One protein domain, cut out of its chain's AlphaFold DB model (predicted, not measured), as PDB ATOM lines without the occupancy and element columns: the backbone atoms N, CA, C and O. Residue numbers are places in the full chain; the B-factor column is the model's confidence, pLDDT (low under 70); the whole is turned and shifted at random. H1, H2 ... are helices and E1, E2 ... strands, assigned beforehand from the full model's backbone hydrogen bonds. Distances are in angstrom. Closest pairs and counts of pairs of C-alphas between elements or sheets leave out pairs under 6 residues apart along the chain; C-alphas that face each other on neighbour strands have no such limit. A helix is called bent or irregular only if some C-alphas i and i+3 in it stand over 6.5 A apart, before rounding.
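This is residues 23 to 99 of the 146 residues of an uncharacterized protein of Sphaceloma murrayae (UniProt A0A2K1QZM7). A two-stranded hairpin, E1 and E2, is covered by the long helix H1, and H2 packs by its first turn on the middle of H1 and slants away. The 77 printed residues hold H1, E1, E2, H2 in that order, class mixed, helices and strands; the sheet E1 - E2 is antiparallel. The whole is compact, radius of gyration of the C-alphas 12.6 A, yet a rod spanning 40 by 19 by 14 A.

Find E1 at residues 57 to 63, 16.7 A, and E2 at 68 to 73, 17.0 A. H1, residues 30 to 48, runs 27.1 A from C-alpha 30 at (-30.882, -34.024, -0.313); it is irregular, but only just: C-alphas 42 and 45 are 6.6 A apart. H2, residues 88 to 99, runs 16.3 A to C-alpha 99 at (-47.048, -31.189, 1.512).

In the hairpin E1 and E2, at 177 degrees, N 61 and O 70 are within hydrogen-bond range at 3.0 A. The closest C-alphas of H1 and E1 are Pro 45 and Ala 57, 4.8 A. H1 with residues 36 to 40 alone touches residues 88 to 91 of H2, closest C-alphas Gln 40 and Leu 88, 5.6 A. Their lines stand at a steep tilt of 40 degrees, opposite ways. E1 and H2 are apart. Every O i to N i+4 pair is within hydrogen-bond range in H2, 13 of 15 in H1.

The two C-alphas farthest apart, Gly 53 and Gln 99, are 40.1 A apart. The printed part has no cut; the link E2 to H2, residues 74 to 87, is long. No printed residue is under 70 in pLDDT.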
ATOM      1  N   ILE A  23     -40.903 -28.923   8.456       82.75
ATOM      2  CA  ILE A  23     -41.075 -30.065   7.554       82.75
ATOM      3  C   ILE A  23     -40.104 -31.156   7.972       82.75
ATOM      4  O   ILE A  23     -39.028 -30.868   8.494       82.75
ATOM      5  N   ASN A  24     -40.445 -32.409   7.679       82.75
ATOM      6  CA  ASN A  24     -39.484 -33.491   7.819       82.75
ATOM      7  C   ASN A  24     -38.376 -33.328   6.755       82.75
ATOM      8  O   ASN A  24     -38.677 -33.452   5.568       82.75
ATOM      9  N   PRO A  25     -37.095 -33.114   7.115       81.50
ATOM     10  CA  PRO A  25     -36.032 -32.948   6.124       81.50
ATOM     11  C   PRO A  25     -35.901 -34.149   5.180       81.50
ATOM     12  O   PRO A  25     -35.528 -33.985   4.022       81.50
ATOM     13  N   THR A  26     -36.239 -35.360   5.632       84.81
ATOM     14  CA  THR A  26     -36.127 -36.564   4.799       84.81
ATOM     15  C   THR A  26     -37.236 -36.691   3.758       84.81
ATOM     16  O   THR A  26     -37.097 -37.520   2.862       84.81
ATOM     17  N   SER A  27     -38.326 -35.916   3.849       84.88
ATOM     18  CA  SER A  27     -39.347 -35.888   2.788       84.88
ATOM     19  C   SER A  27     -38.872 -35.127   1.548       84.88
ATOM     20  O   SER A  27     -39.419 -35.316   0.464       84.88
ATOM     21  N   VAL A  28     -37.806 -34.330   1.683       88.25
ATOM     22  CA  VAL A  28     -37.219 -33.535   0.604       88.25
ATOM     23  C   VAL A  28     -35.891 -34.157   0.141       88.25
ATOM     24  O   VAL A  28     -35.020 -34.457   0.971       88.25
ATOM     25  N   PRO A  29     -35.663 -34.311  -1.179       92.31
ATOM     26  CA  PRO A  29     -34.391 -34.793  -1.711       92.31
ATOM     27  C   PRO A  29     -33.192 -33.986  -1.192       92.31
ATOM     28  O   PRO A  29     -33.229 -32.757  -1.153       92.31
ATOM     29  N   GLN A  30     -32.096 -34.668  -0.842       92.25
ATOM     30  CA  GLN A  30     -30.882 -34.024  -0.313       92.25
ATOM     31  C   GLN A  30     -30.335 -32.939  -1.253       92.25
ATOM     32  O   GLN A  30     -29.917 -31.886  -0.788       92.25
ATOM     33  N   SER A  31     -30.365 -33.171  -2.568       93.69
ATOM     34  CA  SER A  31     -29.908 -32.198  -3.569       93.69
ATOM     35  C   SER A  31     -30.712 -30.898  -3.537       93.69
ATOM     36  O   SER A  31     -30.145 -29.820  -3.692       93.69
ATOM     37  N   LEU A  32     -32.021 -30.989  -3.299       94.06
ATOM     38  CA  LEU A  32     -32.899 -29.828  -3.205       94.06
ATOM     39  C   LEU A  32     -32.647 -29.050  -1.908       94.06
ATOM     40  O   LEU A  32     -32.558 -27.826  -1.935       94.06
ATOM     41  N   ARG A  33     -32.436 -29.755  -0.791       94.25
ATOM     42  CA  ARG A  33     -32.060 -29.125   0.485       94.25
ATOM     43  C   ARG A  33     -30.694 -28.444   0.417       94.25
ATOM     44  O   ARG A  33     -30.534 -27.356   0.958       94.25
ATOM     45  N   GLN A  34     -29.738 -29.045  -0.292       95.56
ATOM     46  CA  GLN A  34     -28.437 -28.428  -0.542       95.56
ATOM     47  C   GLN A  34     -28.591 -27.123  -1.325       95.56
ATOM     48  O   GLN A  34     -28.067 -26.100  -0.906       95.56
ATOM     49  N   TYR A  35     -29.392 -27.137  -2.394       95.81
ATOM     50  CA  TYR A  35     -29.692 -25.932  -3.165       95.81
ATOM     51  C   TYR A  35     -30.322 -24.823  -2.302       95.81
ATOM     52  O   TYR A  35     -29.947 -23.656  -2.428       95.81
ATOM     53  N   TRP A  36     -31.242 -25.161  -1.392       95.19
ATOM     54  CA  TRP A  36     -31.810 -24.181  -0.460       95.19
ATOM     55  C   TRP A  36     -30.755 -23.578   0.467       95.19
ATOM     56  O   TRP A  36     -30.762 -22.367   0.690       95.19
ATOM     57  N   CYS A  37     -29.832 -24.401   0.969       95.38
ATOM     58  CA  CYS A  37     -28.717 -23.926   1.779       95.38
ATOM     59  C   CYS A  37     -27.757 -23.028   0.995       95.38
ATOM     60  O   CYS A  37     -27.403 -21.955   1.480       95.38
ATOM     61  N   ASP A  38     -27.387 -23.404  -0.228       96.00
ATOM     62  CA  ASP A  38     -26.515 -22.587  -1.078       96.00
ATOM     63  C   ASP A  38     -27.156 -21.215  -1.360       96.00
ATOM     64  O   ASP A  38     -26.490 -20.172  -1.352       96.00
ATOM     65  N   SER A  39     -28.480 -21.198  -1.543       95.38
ATOM     66  CA  SER A  39     -29.260 -19.971  -1.690       95.38
ATOM     67  C   SER A  39     -29.231 -19.125  -0.412       95.38
ATOM     68  O   SER A  39     -28.869 -17.950  -0.473       95.38
ATOM     69  N   GLN A  40     -29.487 -19.724   0.757       94.31
ATOM     70  CA  GLN A  40     -29.412 -19.056   2.063       94.31
ATOM     71  C   GLN A  40     -28.037 -18.420   2.314       94.31
ATOM     72  O   GLN A  40     -27.957 -17.251   2.704       94.31
ATOM     73  N   ILE A  41     -26.963 -19.164   2.041       94.56
ATOM     74  CA  ILE A  41     -25.579 -18.698   2.189       94.56
ATOM     75  C   ILE A  41     -25.310 -17.513   1.256       94.56
ATOM     76  O   ILE A  41     -24.637 -16.557   1.638       94.56
ATOM     77  N   THR A  42     -25.867 -17.524   0.048       94.62
ATOM     78  CA  THR A  42     -25.712 -16.414  -0.901       94.62
ATOM     79  C   THR A  42     -26.519 -15.180  -0.484       94.62
ATOM     80  O   THR A  42     -26.063 -14.052  -0.674       94.62
ATOM     81  N   GLN A  43     -27.701 -15.368   0.113       94.19
ATOM     82  CA  GLN A  43     -28.566 -14.265   0.542       94.19
ATOM     83  C   GLN A  43     -28.079 -13.582   1.824       94.19
ATOM     84  O   GLN A  43     -28.192 -12.364   1.933       94.19
ATOM     85  N   CYS A  44     -27.516 -14.319   2.785       93.06
ATOM     86  CA  CYS A  44     -27.147 -13.765   4.092       93.06
ATOM     87  C   CYS A  44     -26.238 -12.512   4.013       93.06
ATOM     88  O   CYS A  44     -26.586 -11.497   4.621       93.06
ATOM     89  N   PRO A  45     -25.146 -12.476   3.218       92.62
ATOM     90  CA  PRO A  45     -24.339 -11.267   3.050       92.62
ATOM     91  C   PRO A  45     -25.120 -10.103   2.430       92.62
ATOM     92  O   PRO A  45     -24.957  -8.963   2.861       92.62
ATOM     93  N   LEU A  46     -25.993 -10.377   1.455       93.12
ATOM     94  CA  LEU A  46     -26.813  -9.361   0.785       93.12
ATOM     95  C   LEU A  46     -27.851  -8.759   1.734       93.12
ATOM     96  O   LEU A  46     -28.080  -7.551   1.714       93.12
ATOM     97  N   ILE A  47     -28.454  -9.591   2.584       91.88
ATOM     98  CA  ILE A  47     -29.358  -9.161   3.650       91.88
ATOM     99  C   ILE A  47     -28.589  -8.309   4.657       91.88
ATOM    100  O   ILE A  47     -29.022  -7.210   4.993       91.88
ATOM    101  N   CYS A  48     -27.413  -8.763   5.088       93.38
ATOM    102  CA  CYS A  48     -26.596  -8.027   6.041       93.38
ATOM    103  C   CYS A  48     -26.186  -6.645   5.535       93.38
ATOM    104  O   CYS A  48     -26.156  -5.719   6.338       93.38
ATOM    105  N   LEU A  49     -25.921  -6.469   4.239       92.62
ATOM    106  CA  LEU A  49     -25.594  -5.160   3.655       92.62
ATOM    107  C   LEU A  49     -26.758  -4.155   3.690       92.62
ATOM    108  O   LEU A  49     -26.529  -2.956   3.556       92.62
ATOM    109  N   GLN A  50     -27.996  -4.612   3.890       90.50
ATOM    110  CA  GLN A  50     -29.158  -3.729   4.041       90.50
ATOM    111  C   GLN A  50     -29.218  -3.079   5.433       90.50
ATOM    112  O   GLN A  50     -29.930  -2.092   5.622       90.50
ATOM    113  N   TYR A  51     -28.461  -3.594   6.407       88.38
ATOM    114  CA  TYR A  51     -28.383  -3.030   7.751       88.38
ATOM    115  C   TYR A  51     -27.300  -1.952   7.830       88.38
ATOM    116  O   TYR A  51     -26.146  -2.164   7.458       88.38
ATOM    117  N   ASN A  52     -27.658  -0.784   8.365       87.56
ATOM    118  CA  ASN A  52     -26.724   0.331   8.501       87.56
ATOM    119  C   ASN A  52     -25.516  -0.050   9.378       87.56
ATOM    120  O   ASN A  52     -25.677  -0.602  10.466       87.56
ATOM    121  N   GLY A  53     -24.310   0.269   8.904       84.88
ATOM    122  CA  GLY A  53     -23.054  -0.042   9.592       84.88
ATOM    123  C   GLY A  53     -22.593  -1.496   9.458       84.88
ATOM    124  O   GLY A  53     -21.557  -1.853  10.016       84.88
ATOM    125  N   SER A  54     -23.325  -2.329   8.717       90.81
ATOM    126  CA  SER A  54     -22.910  -3.689   8.387       90.81
ATOM    127  C   SER A  54     -22.029  -3.709   7.140       90.81
ATOM    128  O   SER A  54     -22.308  -3.031   6.153       90.81
ATOM    129  N   THR A  55     -20.962  -4.502   7.174       89.19
ATOM    130  CA  THR A  55     -20.046  -4.731   6.045       89.19
ATOM    131  C   THR A  55     -20.256  -6.099   5.395       89.19
ATOM    132  O   THR A  55     -19.548  -6.444   4.451       89.19
ATOM    133  N   GLY A  56     -21.232  -6.874   5.880       90.31
ATOM    134  CA  GLY A  56     -21.547  -8.219   5.408       90.31
ATOM    135  C   GLY A  56     -21.852  -9.181   6.556       90.31
ATOM    136  O   GLY A  56     -22.126  -8.763   7.682       90.31
ATOM    137  N   ALA A  57     -21.808 -10.480   6.257       91.62
ATOM    138  CA  ALA A  57     -21.985 -11.548   7.235       91.62
ATOM    139  C   ALA A  57     -20.638 -11.976   7.841       91.62
ATOM    140  O   ALA A  57     -19.656 -12.133   7.117       91.62
ATOM    141  N   ILE A  58     -20.602 -12.172   9.160       93.31
ATOM    142  CA  ILE A  58     -19.460 -12.743   9.898       93.31
ATOM    143  C   ILE A  58     -19.659 -14.225  10.220       93.31
ATOM    144  O   ILE A  58     -18.678 -14.954  10.321       93.31
ATOM    145  N   ALA A  59     -20.911 -14.665  10.348       92.25
ATOM    146  CA  ALA A  59     -21.285 -16.069  10.428       92.25
ATOM    147  C   ALA A  59     -22.364 -16.325   9.380       92.25
ATOM    148  O   ALA A  59     -23.315 -15.550   9.261       92.25
ATOM    149  N   ASN A  60     -22.164 -17.361   8.579       93.25
ATOM    150  CA  ASN A  60     -23.021 -17.691   7.453       93.25
ATOM    151  C   ASN A  60     -22.876 -19.182   7.156       93.25
ATOM    152  O   ASN A  60     -22.044 -19.574   6.339       93.25
ATOM    153  N   ASP A  61     -23.627 -19.993   7.888       93.88
ATOM    154  CA  ASP A  61     -23.580 -21.449   7.785       93.88
ATOM    155  C   ASP A  61     -24.982 -22.012   7.542       93.88
ATOM    156  O   ASP A  61     -25.996 -21.395   7.888       93.88
ATOM    157  N   CYS A  62     -25.049 -23.179   6.910       93.88
ATOM    158  CA  CYS A  62     -26.302 -23.870   6.648       93.88
ATOM    159  C   CYS A  62     -26.114 -25.385   6.634       93.88
ATOM    160  O   CYS A  62     -25.335 -25.925   5.849       93.88
ATOM    161  N   ASP A  63     -26.904 -26.077   7.454       93.25
ATOM    162  CA  ASP A  63     -26.984 -27.532   7.477       93.25
ATOM    163  C   ASP A  63     -28.237 -28.006   6.735       93.25
ATOM    164  O   ASP A  63     -29.365 -27.944   7.236       93.25
ATOM    165  N   ALA A  64     -28.024 -28.546   5.535       91.44
ATOM    166  CA  ALA A  64     -29.078 -29.119   4.704       91.44
ATOM    167  C   ALA A  64     -29.719 -30.372   5.330       91.44
ATOM    168  O   ALA A  64     -30.851 -30.726   4.983       91.44
ATOM    169  N   SER A  65     -29.020 -31.059   6.238       88.81
ATOM    170  CA  SER A  65     -29.502 -32.280   6.895       88.81
ATOM    171  C   SER A  65     -30.621 -31.964   7.875       88.81
ATOM    172  O   SER A  65     -31.656 -32.628   7.847       88.81
ATOM    173  N   ASN A  66     -30.414 -30.932   8.695       87.81
ATOM    174  CA  ASN A  66     -31.354 -30.502   9.725       87.81
ATOM    175  C   ASN A  66     -32.223 -29.302   9.305       87.81
ATOM    176  O   ASN A  66     -33.094 -28.885  10.062       87.81
ATOM    177  N   LEU A  67     -31.996 -28.743   8.108       88.44
ATOM    178  CA  LEU A  67     -32.632 -27.501   7.650       88.44
ATOM    179  C   LEU A  67     -32.445 -26.355   8.660       88.44
ATOM    180  O   LEU A  67     -33.355 -25.559   8.899       88.44
ATOM    181  N   SER A  68     -31.250 -26.264   9.243       89.88
ATOM    182  CA  SER A  68     -30.855 -25.176  10.138       89.88
ATOM    183  C   SER A  68     -29.871 -24.244   9.448       89.88
ATOM    184  O   SER A  68     -29.042 -24.688   8.659       89.88
ATOM    185  N   TYR A  69     -29.934 -22.957   9.770       91.69
ATOM    186  CA  TYR A  69     -29.016 -21.956   9.242       91.69
ATOM    187  C   TYR A  69     -28.552 -21.013  10.348       91.69
ATOM    188  O   TYR A  69     -29.250 -20.804  11.342       91.69
ATOM    189  N   GLU A  70     -27.404 -20.394  10.124       92.00
ATOM    190  CA  GLU A  70     -26.866 -19.317  10.935       92.00
ATOM    191  C   GLU A  70     -26.510 -18.149  10.017       92.00
ATOM    192  O   GLU A  70     -25.821 -18.319   9.016       92.00
ATOM    193  N   CYS A  71     -27.006 -16.957  10.342       92.75
ATOM    194  CA  CYS A  71     -26.676 -15.733   9.625       92.75
ATOM    195  C   CYS A  71     -26.495 -14.605  10.639       92.75
ATOM    196  O   CYS A  71     -27.466 -14.134  11.226       92.75
ATOM    197  N   VAL A  72     -25.252 -14.179  10.848       93.88
ATOM    198  CA  VAL A  72     -24.900 -13.086  11.760       93.88
ATOM    199  C   VAL A  72     -24.128 -12.035  10.982       93.88
ATOM    200  O   VAL A  72     -23.112 -12.331  10.353       93.88
ATOM    201  N   CYS A  73     -24.601 -10.795  11.029       93.94
ATOM    202  CA  CYS A  73     -23.968  -9.661  10.370       93.94
ATOM    203  C   CYS A  73     -22.781  -9.120  11.174       93.94
ATOM    204  O   CYS A  73     -22.680  -9.340  12.380       93.94
ATOM    205  N   SER A  74     -21.902  -8.341  10.538       93.38
ATOM    206  CA  SER A  74     -20.731  -7.731  11.196       93.38
ATOM    207  C   SER A  74     -21.073  -6.793  12.358       93.38
ATOM    208  O   SER A  74     -20.228  -6.515  13.204       93.38
ATOM    209  N   THR A  75     -22.315  -6.319  12.414       88.75
ATOM    210  CA  THR A  75     -22.880  -5.534  13.520       88.75
ATOM    211  C   THR A  75     -23.283  -6.387  14.729       88.75
ATOM    212  O   THR A  75     -23.692  -5.834  15.746       88.75
ATOM    213  N   GLY A  76     -23.202  -7.719  14.629       89.00
ATOM    214  CA  GLY A  76     -23.685  -8.673  15.633       89.00
ATOM    215  C   GLY A  76     -25.192  -8.942  15.566       89.00
ATOM    216  O   GLY A  76     -25.725  -9.653  16.413       89.00
ATOM    217  N   ILE A  77     -25.893  -8.380  14.577       89.19
ATOM    218  CA  ILE A  77     -27.331  -8.583  14.375       89.19
ATOM    219  C   ILE A  77     -27.558  -9.867  13.573       89.19
ATOM    220  O   ILE A  77     -26.918 -10.074  12.544       89.19
ATOM    221  N   SER A  78     -28.513 -10.689  14.010       89.94
ATOM    222  CA  SER A  78     -29.051 -11.804  13.226       89.94
ATOM    223  C   SER A  78     -30.368 -11.365  12.573       89.94
ATOM    224  O   SER A  78     -31.366 -11.219  13.287       89.94
ATOM    225  N   PRO A  79     -30.405 -11.111  11.254       85.00
ATOM    226  CA  PRO A  79     -31.616 -10.674  10.570       85.00
ATOM    227  C   PRO A  79     -32.685 -11.772  10.571       85.00
ATOM    228  O   PRO A  79     -32.378 -12.966  10.522       85.00
ATOM    229  N   ASN A  80     -33.959 -11.371  10.596       84.38
ATOM    230  CA  ASN A  80     -35.056 -12.324  10.473       84.38
ATOM    231  C   ASN A  80     -35.177 -12.788   9.014       84.38
ATOM    232  O   ASN A  80     -35.695 -12.064   8.166       84.38
ATOM    233  N   SER A  81     -34.701 -13.999   8.719       80.81
ATOM    234  CA  SER A  81     -34.669 -14.514   7.348       80.81
ATOM    235  C   SER A  81     -36.053 -14.880   6.784       80.81
ATOM    236  O   SER A  81     -36.163 -15.098   5.577       80.81
ATOM    237  N   THR A  82     -37.116 -14.886   7.608       82.50
ATOM    238  CA  THR A  82     -38.503 -15.128   7.155       82.50
ATOM    239  C   THR A  82     -39.070 -13.989   6.312       82.50
ATOM    240  O   THR A  82     -40.010 -14.206   5.556       82.50
ATOM    241  N   GLU A  83     -38.507 -12.786   6.429       84.75
ATOM    242  CA  GLU A  83     -38.934 -11.600   5.672       84.75
ATOM    243  C   GLU A  83     -38.332 -11.552   4.256       84.75
ATOM    244  O   GLU A  83     -38.644 -10.662   3.464       84.75
ATOM    245  N   TYR A  84     -37.451 -12.498   3.924       86.75
ATOM    246  CA  TYR A  84     -36.696 -12.513   2.678       86.75
ATOM    247  C   TYR A  84     -37.065 -13.725   1.827       86.75
ATOM    248  O   TYR A  84     -37.307 -14.819   2.331       86.75
ATOM    249  N   SER A  85     -37.099 -13.531   0.510       89.38
ATOM    250  CA  SER A  85     -37.274 -14.621  -0.448       89.38
ATOM    251  C   SER A  85     -35.948 -15.330  -0.717       89.38
ATOM    252  O   SER A  85     -34.877 -14.784  -0.457       89.38
ATOM    253  N   GLN A  86     -36.016 -16.548  -1.268       91.75
ATOM    254  CA  GLN A  86     -34.830 -17.362  -1.586       91.75
ATOM    255  C   GLN A  86     -33.957 -17.680  -0.356       91.75
ATOM    256  O   GLN A  86     -32.763 -17.939  -0.468       91.75
ATOM    257  N   THR A  87     -34.562 -17.663   0.828       92.81
ATOM    258  CA  THR A  87     -33.951 -18.082   2.087       92.81
ATOM    259  C   THR A  87     -34.463 -19.460   2.481       92.81
ATOM    260  O   THR A  87     -35.498 -19.930   1.994       92.81
ATOM    261  N   LEU A  88     -33.757 -20.115   3.402       91.69
ATOM    262  CA  LEU A  88     -34.172 -21.416   3.917       91.69
ATOM    263  C   LEU A  88     -35.627 -21.432   4.439       91.69
ATOM    264  O   LEU A  88     -36.383 -22.303   4.003       91.69
ATOM    265  N   PRO A  89     -36.088 -20.488   5.290       89.56
ATOM    266  CA  PRO A  89     -37.478 -20.496   5.749       89.56
ATOM    267  C   PRO A  89     -38.497 -20.256   4.634       89.56
ATOM    268  O   PRO A  89     -39.600 -20.794   4.716       89.56
ATOM    269  N   TYR A  90     -38.158 -19.503   3.582       90.38
ATOM    270  CA  TYR A  90     -39.050 -19.326   2.434       90.38
ATOM    271  C   TYR A  90     -39.297 -20.656   1.706       90.38
ATOM    272  O   TYR A  90     -40.445 -21.017   1.418       90.38
ATOM    273  N   PHE A  91     -38.226 -21.409   1.443       92.25
ATOM    274  CA  PHE A  91     -38.331 -22.718   0.803       92.25
ATOM    275  C   PHE A  91     -39.070 -23.725   1.684       92.25
ATOM    276  O   PHE A  91     -39.964 -24.412   1.194       92.25
ATOM    277  N   VAL A  92     -38.771 -23.751   2.987       89.50
ATOM    278  CA  VAL A  92     -39.473 -24.605   3.957       89.50
ATOM    279  C   VAL A  92     -40.963 -24.270   4.014       89.50
ATOM    280  O   VAL A  92     -41.783 -25.181   3.985       89.50
ATOM    281  N   CYS A  93     -41.338 -22.989   4.029       88.56
ATOM    282  CA  CYS A  93     -42.741 -22.566   4.022       88.56
ATOM    283  C   CYS A  93     -43.472 -23.007   2.744       88.56
ATOM    284  O   CYS A  93     -44.622 -23.448   2.798       88.56
ATOM    285  N   THR A  94     -42.816 -22.882   1.590       88.19
ATOM    286  CA  THR A  94     -43.402 -23.266   0.299       88.19
ATOM    287  C   THR A  94     -43.581 -24.780   0.222       88.19
ATOM    288  O   THR A  94     -44.646 -25.266  -0.158       88.19
ATOM    289  N   GLU A  95     -42.569 -25.533   0.651       89.50
ATOM    290  CA  GLU A  95     -42.625 -26.990   0.680       89.50
ATOM    291  C   GLU A  95     -43.654 -27.507   1.690       89.50
ATOM    292  O   GLU A  95     -44.420 -28.421   1.389       89.50
ATOM    293  N   TRP A  96     -43.752 -26.871   2.856       86.75
ATOM    294  CA  TRP A  96     -44.796 -27.156   3.836       86.75
ATOM    295  C   TRP A  96     -46.200 -27.016   3.226       86.75
ATOM    296  O   TRP A  96     -47.061 -27.879   3.425       86.75
ATOM    297  N   GLY A  97     -46.417 -25.964   2.427       84.25
ATOM    298  CA  GLY A  97     -47.654 -25.751   1.675       84.25
ATOM    299  C   GLY A  97     -47.912 -26.843   0.630       84.25
ATOM    300  O   GLY A  97     -49.029 -27.358   0.550       84.25
ATOM    301  N   ASN A  98     -46.883 -27.257  -0.114       85.25
ATOM    302  CA  ASN A  98     -46.980 -28.354  -1.086       85.25
ATOM    303  C   ASN A  98     -47.348 -29.684  -0.413       85.25
ATOM    304  O   ASN A  98     -48.223 -30.413  -0.890       85.25
ATOM    305  N   GLN A  99     -46.737 -29.989   0.732       82.06
ATOM    306  CA  GLN A  99     -47.048 -31.189   1.512       82.06
ATOM    307  C   GLN A  99     -48.467 -31.125   2.104       82.06
ATOM    308  O   GLN A  99     -49.139 -32.155   2.202       82.06
TER     309      GLN A  99